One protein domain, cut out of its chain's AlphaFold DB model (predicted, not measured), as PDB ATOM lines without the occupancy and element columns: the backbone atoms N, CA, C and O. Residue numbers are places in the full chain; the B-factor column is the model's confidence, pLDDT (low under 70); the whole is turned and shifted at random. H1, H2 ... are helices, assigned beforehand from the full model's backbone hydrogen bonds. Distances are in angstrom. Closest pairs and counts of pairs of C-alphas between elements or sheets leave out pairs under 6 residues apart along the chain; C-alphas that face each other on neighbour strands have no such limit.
ATOM      1  N   HIS A  20     168.459 118.568 205.458       86.75
ATOM      2  CA  HIS A  20     169.156 119.402 204.471       86.75
ATOM      3  C   HIS A  20     168.880 120.907 204.623       86.75
ATOM      4  O   HIS A  20     169.509 121.707 203.929       86.75
ATOM      5  N   TYR A  21     167.948 121.288 205.497       88.31
ATOM      6  CA  TYR A  21     167.688 122.672 205.887       88.31
ATOM      7  C   TYR A  21     168.486 123.106 207.126       88.31
ATOM      8  O   TYR A  21     168.413 124.275 207.503       88.31
ATOM      9  N   ASP A  22     169.323 122.223 207.687       88.31
ATOM     10  CA  ASP A  22     170.317 122.560 208.711       88.31
ATOM     11  C   ASP A  22     171.488 123.336 208.088       88.31
ATOM     12  O   ASP A  22     172.593 122.826 207.870       88.31
ATOM     13  N   PHE A  23     171.239 124.593 207.731       89.19
ATOM     14  CA  PHE A  23     172.248 125.440 207.112       89.19
ATOM     15  C   PHE A  23     173.338 125.823 208.117       89.19
ATOM     16  O   PHE A  23     173.096 126.489 209.125       89.19
ATOM     17  N   ASP A  24     174.581 125.479 207.790       90.75
ATOM     18  CA  ASP A  24     175.749 125.941 208.532       90.75
ATOM     19  C   ASP A  24     176.052 127.410 208.196       90.75
ATOM     20  O   ASP A  24     176.828 127.733 207.290       90.75
ATOM     21  N   TYR A  25     175.439 128.322 208.950       88.00
ATOM     22  CA  TYR A  25     175.632 129.762 208.780       88.00
ATOM     23  C   TYR A  25     177.068 130.231 209.056       88.00
ATOM     24  O   TYR A  25     177.421 131.334 208.637       88.00
ATOM     25  N   SER A  26     177.935 129.417 209.678       91.25
ATOM     26  CA  SER A  26     179.364 129.752 209.811       91.25
ATOM     27  C   SER A  26     180.092 129.757 208.460       91.25
ATOM     28  O   SER A  26     181.110 130.427 208.302       91.25
ATOM     29  N   LYS A  27     179.532 129.059 207.463       91.31
ATOM     30  CA  LYS A  27     180.005 129.011 206.073       91.31
ATOM     31  C   LYS A  27     179.223 129.939 205.145       91.31
ATOM     32  O   LYS A  27     179.431 129.898 203.933       91.31
ATOM     33  N   ALA A  28     178.310 130.751 205.680       90.12
ATOM     34  CA  ALA A  28     177.525 131.666 204.869       90.12
ATOM     35  C   ALA A  28     178.447 132.636 204.119       90.12
ATOM     36  O   ALA A  28     179.321 133.278 204.703       90.12
ATOM     37  N   GLN A  29     178.240 132.748 202.810       89.06
ATOM     38  CA  GLN A  29     178.954 133.715 201.988       89.06
ATOM     39  C   GLN A  29     178.185 135.041 201.925       89.06
ATOM     40  O   GLN A  29     176.951 135.044 201.987       89.06
ATOM     41  N   PRO A  30     178.888 136.181 201.777       85.81
ATOM     42  CA  PRO A  30     178.237 137.456 201.516       85.81
ATOM     43  C   PRO A  30     177.369 137.363 200.260       85.81
ATOM     44  O   PRO A  30     177.740 136.707 199.286       85.81
ATOM     45  N   ASN A  31     176.230 138.057 200.256       85.12
ATOM     46  CA  ASN A  31     175.376 138.131 199.076       85.12
ATOM     47  C   ASN A  31     176.172 138.698 197.885       85.12
ATOM     48  O   ASN A  31     176.572 139.863 197.909       85.12
ATOM     49  N   ILE A  32     176.345 137.895 196.831       83.06
ATOM     50  CA  ILE A  32     177.064 138.281 195.608       83.06
ATOM     51  C   ILE A  32     176.456 139.517 194.935       83.06
ATOM     52  O   ILE A  32     177.165 140.266 194.276       83.06
ATOM     53  N   TYR A  33     175.161 139.771 195.145       80.69
ATOM     54  CA  TYR A  33     174.453 140.928 194.603       80.69
ATOM     55  C   TYR A  33     174.595 142.191 195.460       80.69
ATOM     56  O   TYR A  33     174.233 143.278 195.014       80.69
ATOM     57  N   ALA A  34     175.130 142.082 196.680       80.25
ATOM     58  CA  ALA A  34     175.263 143.226 197.582       80.25
ATOM     59  C   ALA A  34     176.207 144.298 197.022       80.25
ATOM     60  O   ALA A  34     175.968 145.487 197.215       80.25
ATOM     61  N   THR A  35     177.240 143.897 196.279       74.94
ATOM     62  CA  THR A  35     178.188 144.813 195.626       74.94
ATOM     63  C   THR A  35     177.566 145.574 194.453       74.94
ATOM     64  O   THR A  35     177.995 146.683 194.144       74.94
ATOM     65  N   TYR A  36     176.526 145.017 193.827       71.75
ATOM     66  CA  TYR A  36     175.799 145.649 192.722       71.75
ATOM     67  C   TYR A  36     174.700 146.603 193.207       71.75
ATOM     68  O   TYR A  36     174.204 147.416 192.434       71.75
ATOM     69  N   LEU A  37     174.330 146.546 194.488       70.19
ATOM     70  CA  LEU A  37     173.340 147.426 195.116       70.19
ATOM     71  C   LEU A  37     173.997 148.680 195.712       70.19
ATOM     72  O   LEU A  37     173.740 149.056 196.854       70.19
ATOM     73  N   THR A  38     174.865 149.332 194.941       68.94
ATOM     74  CA  THR A  38     175.462 150.619 195.321       68.94
ATOM     75  C   THR A  38     174.737 151.767 194.631       68.94
ATOM     76  O   THR A  38     174.227 151.618 193.521       68.94
ATOM     77  N   GLU A  39     174.713 152.947 195.258       62.00
ATOM     78  CA  GLU A  39     174.157 154.162 194.634       62.00
ATOM     79  C   GLU A  39     174.840 154.476 193.289       62.00
ATOM     80  O   GLU A  39     174.203 154.943 192.348       62.00
ATOM     81  N   GLN A  40     176.124 154.121 193.164       63.81
ATOM     82  CA  GLN A  40     176.915 154.245 191.937       63.81
ATOM     83  C   GLN A  40     176.441 153.311 190.808       63.81
ATOM     84  O   GLN A  40     176.628 153.631 189.638       63.81
ATOM     85  N   ALA A  41     175.788 152.194 191.139       66.25
ATOM     86  CA  ALA A  41     175.213 151.247 190.182       66.25
ATOM     87  C   ALA A  41     173.763 151.591 189.777       66.25
ATOM     88  O   ALA A  41     173.079 150.780 189.154       66.25
ATOM     89  N   GLY A  42     173.269 152.785 190.126       68.56
ATOM     90  CA  GLY A  42     171.911 153.227 189.794       68.56
ATOM     91  C   GLY A  42     170.831 152.704 190.745       68.56
ATOM     92  O   GLY A  42     169.642 152.904 190.491       68.56
ATOM     93  N   TYR A  43     171.219 152.068 191.855       77.88
ATOM     94  CA  TYR A  43     170.290 151.747 192.931       77.88
ATOM     95  C   TYR A  43     169.887 153.031 193.666       77.88
ATOM     96  O   TYR A  43     170.705 153.672 194.322       77.88
ATOM     97  N   VAL A  44     168.610 153.401 193.578       77.31
ATOM     98  CA  VAL A  44     168.065 154.552 194.305       77.31
ATOM     99  C   VAL A  44     167.399 154.060 195.582       77.31
ATOM    100  O   VAL A  44     166.307 153.485 195.555       77.31
ATOM    101  N   LYS A  45     168.051 154.299 196.721       82.88
ATOM    102  CA  LYS A  45     167.470 154.014 198.031       82.88
ATOM    103  C   LYS A  45     166.436 155.080 198.382       82.88
ATOM    104  O   LYS A  45     166.772 156.248 198.554       82.88
ATOM    105  N   LEU A  46     165.183 154.670 198.560       85.88
ATOM    106  CA  LEU A  46     164.175 155.547 199.151       85.88
ATOM    107  C   LEU A  46     164.409 155.656 200.659       85.88
ATOM    108  O   LEU A  46     164.548 154.643 201.355       85.88
ATOM    109  N   LEU A  47     164.434 156.886 201.161       88.38
ATOM    110  CA  LEU A  47     164.502 157.144 202.593       88.38
ATOM    111  C   LEU A  47     163.193 156.709 203.293       88.38
ATOM    112  O   LEU A  47     162.145 156.604 202.643       88.38
ATOM    113  N   PRO A  48     163.226 156.398 204.607       88.69
ATOM    114  CA  PRO A  48     162.074 155.834 205.318       88.69
ATOM    115  C   PRO A  48     160.822 156.719 205.312       88.69
ATOM    116  O   PRO A  48     159.706 156.210 205.325       88.69
ATOM    117  N   ASP A  49     160.998 158.032 205.312       91.50
ATOM    118  CA  ASP A  49     159.945 159.037 205.186       91.50
ATOM    119  C   ASP A  49     159.274 158.991 203.805       91.50
ATOM    120  O   ASP A  49     158.050 158.914 203.722       91.50
ATOM    121  N   VAL A  50     160.061 158.921 202.731       88.88
ATOM    122  CA  VAL A  50     159.564 158.816 201.351       88.88
ATOM    123  C   VAL A  50     158.849 157.480 201.129       88.88
ATOM    124  O   VAL A  50     157.768 157.445 200.546       88.88
ATOM    125  N   ARG A  51     159.392 156.376 201.663       89.44
ATOM    126  CA  ARG A  51     158.798 155.030 201.557       89.44
ATOM    127  C   ARG A  51     157.431 154.903 202.242       89.44
ATOM    128  O   ARG A  51     156.628 154.065 201.843       89.44
ATOM    129  N   LYS A  52     157.146 155.708 203.271       91.62
ATOM    130  CA  LYS A  52     155.814 155.726 203.908       91.62
ATOM    131  C   LYS A  52     154.734 156.226 202.950       91.62
ATOM    132  O   LYS A  52     153.590 155.796 203.057       91.62
ATOM    133  N   VAL A  53     155.104 157.125 202.040       93.62
ATOM    134  CA  VAL A  53     154.187 157.755 201.085       93.62
ATOM    135  C   VAL A  53     154.161 156.988 199.764       93.62
ATOM    136  O   VAL A  53     153.088 156.753 199.213       93.62
ATOM    137  N   PHE A  54     155.324 156.553 199.276       91.25
ATOM    138  CA  PHE A  54     155.468 155.879 197.987       91.25
ATOM    139  C   PHE A  54     155.810 154.402 198.162       91.25
ATOM    140  O   PHE A  54     156.842 154.050 198.736       91.25
ATOM    141  N   LYS A  55     154.943 153.529 197.639       86.69
ATOM    142  CA  LYS A  55     155.080 152.070 197.764       86.69
ATOM    143  C   LYS A  55     155.942 151.456 196.663       86.69
ATOM    144  O   LYS A  55     156.496 150.379 196.875       86.69
ATOM    145  N   SER A  56     156.067 152.127 195.517       86.94
ATOM    146  CA  SER A  56     156.828 151.651 194.361       86.94
ATOM    147  C   SER A  56     157.718 152.739 193.753       86.94
ATOM    148  O   SER A  56     157.489 153.937 193.930       86.94
ATOM    149  N   SER A  57     158.737 152.318 192.998       85.19
ATOM    150  CA  SER A  57     159.558 153.225 192.187       85.19
ATOM    151  C   SER A  57     158.763 153.867 191.045       85.19
ATOM    152  O   SER A  57     159.080 154.982 190.628       85.19
ATOM    153  N   GLU A  58     157.715 153.199 190.556       88.38
ATOM    154  CA  GLU A  58     156.815 153.732 189.535       88.38
ATOM    155  C   GLU A  58     156.060 154.966 190.044       88.38
ATOM    156  O   GLU A  58     156.065 156.001 189.373       88.38
ATOM    157  N   ASP A  59     155.516 154.905 191.265       91.25
ATOM    158  CA  ASP A  59     154.798 156.025 191.887       91.25
ATOM    159  C   ASP A  59     155.698 157.258 192.031       91.25
ATOM    160  O   ASP A  59     155.318 158.370 191.655       91.25
ATOM    161  N   VAL A  60     156.929 157.052 192.517       91.50
ATOM    162  CA  VAL A  60     157.930 158.121 192.657       91.50
ATOM    163  C   VAL A  60     158.240 158.744 191.297       91.50
ATOM    164  O   VAL A  60     158.195 159.965 191.141       91.50
ATOM    165  N   ASN A  61     158.512 157.916 190.287       91.00
ATOM    166  CA  ASN A  61     158.859 158.387 188.949       91.00
ATOM    167  C   ASN A  61     157.718 159.171 188.294       91.00
ATOM    168  O   ASN A  61     157.970 160.175 187.624       91.00
ATOM    169  N   ASN A  62     156.470 158.752 188.493       93.56
ATOM    170  CA  ASN A  62     155.302 159.449 187.963       93.56
ATOM    171  C   ASN A  62     155.156 160.847 188.572       93.56
ATOM    172  O   ASN A  62     154.979 161.818 187.829       93.56
ATOM    173  N   VAL A  63     155.321 160.978 189.893       93.88
ATOM    174  CA  VAL A  63     155.275 162.280 190.574       93.88
ATOM    175  C   VAL A  63     156.426 163.182 190.137       93.88
ATOM    176  O   VAL A  63     156.190 164.329 189.757       93.88
ATOM    177  N   LEU A  64     157.661 162.676 190.105       92.62
ATOM    178  CA  LEU A  64     158.818 163.466 189.668       92.62
ATOM    179  C   LEU A  64     158.658 163.958 188.224       92.62
ATOM    180  O   LEU A  64     158.925 165.122 187.932       92.62
ATOM    181  N   ARG A  65     158.152 163.113 187.316       94.12
ATOM    182  CA  ARG A  65     157.849 163.509 185.930       94.12
ATOM    183  C   ARG A  65     156.749 164.562 185.859       94.12
ATOM    184  O   ARG A  65     156.850 165.471 185.036       94.12
ATOM    185  N   ALA A  66     155.711 164.458 186.688       94.62
ATOM    186  CA  ALA A  66     154.662 165.470 186.763       94.62
ATOM    187  C   ALA A  66     155.232 166.824 187.215       94.62
ATOM    188  O   ALA A  66     154.975 167.835 186.566       94.62
ATOM    189  N   ILE A  67     156.089 166.834 188.240       93.50
ATOM    190  CA  ILE A  67     156.781 168.044 188.707       93.50
ATOM    191  C   ILE A  67     157.649 168.636 187.589       93.50
ATOM    192  O   ILE A  67     157.540 169.822 187.296       93.50
ATOM    193  N   ILE A  68     158.448 167.815 186.899       91.81
ATOM    194  CA  ILE A  68     159.293 168.263 185.776       91.81
ATOM    195  C   ILE A  68     158.461 168.903 184.654       91.81
ATOM    196  O   ILE A  68     158.908 169.877 184.053       91.81
ATOM    197  N   LYS A  69     157.260 168.384 184.364       91.31
ATOM    198  CA  LYS A  69     156.357 168.953 183.345       91.31
ATOM    199  C   LYS A  69     155.800 170.320 183.740       91.31
ATOM    200  O   LYS A  69     155.571 171.145 182.861       91.31
ATOM    201  N   VAL A  70     155.549 170.531 185.030       91.81
ATOM    202  CA  VAL A  70     154.988 171.782 185.564       91.81
ATOM    203  C   VAL A  70     156.072 172.846 185.746       91.81
ATOM    204  O   VAL A  70     155.797 174.036 185.597       91.81
ATOM    205  N   LEU A  71     157.309 172.439 186.040       87.00
ATOM    206  CA  LEU A  71     158.415 173.370 186.218       87.00
ATOM    207  C   LEU A  71     158.697 174.150 184.919       87.00
ATOM    208  O   LEU A  71     158.839 173.553 183.845       87.00
TER     209      LEU A  71
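AT A GLANCE: This is residues 20 to 71 of the 82 residues of an uncharacterized protein of Ignavibacteria bacterium RIFOXYC2_FULL_35_21 (UniProt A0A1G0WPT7). With little regular structure, the domain is a drawn-out chain: the long stretch of residues 20 to 47, with no named element, leads to the short helix H1 and then to the longer H2, which ends at the far end of the length. The 52 printed residues hold two named helices, in the order H1 H2, and no named strand; the class is all helix, with only 20 residues in named elements. The whole is extended, with a radius of gyration of the C-alphas of 17.8 A, a rod of 56 by 23 by 18 A.

HOW THE PARTS SIT: Residues 20 to 36 and 38 to 43 stand free. H1, residues 48 to 53, and H2, residues 57 to 70, are near each other, with 5 pairs of C-alphas within 10 A, and are joined by a tight link of 3 residues. Residues 64 to 71, of which 64 to 70 belong to H2, stand free. In H2 every O i to N i+4 pair is within hydrogen-bond range; in H1 1 of 2 is, beside 2 of 3 O i to N i+3 pairs.

IN THESE COORDINATES: C-alpha 20 is at (169.156, 119.402, 204.471). H1 begins with C-alpha 48 at (162.074, 155.834, 205.318). H2, 20.2 A long, ends with C-alpha 70 at (154.988, 171.782, 185.564).

THE WHOLE: The C-alphas of His 20 and Leu 71, the two farthest apart, are 58.0 A apart. The printed part has no cut; pLDDT is under 70 at residues 38 to 42.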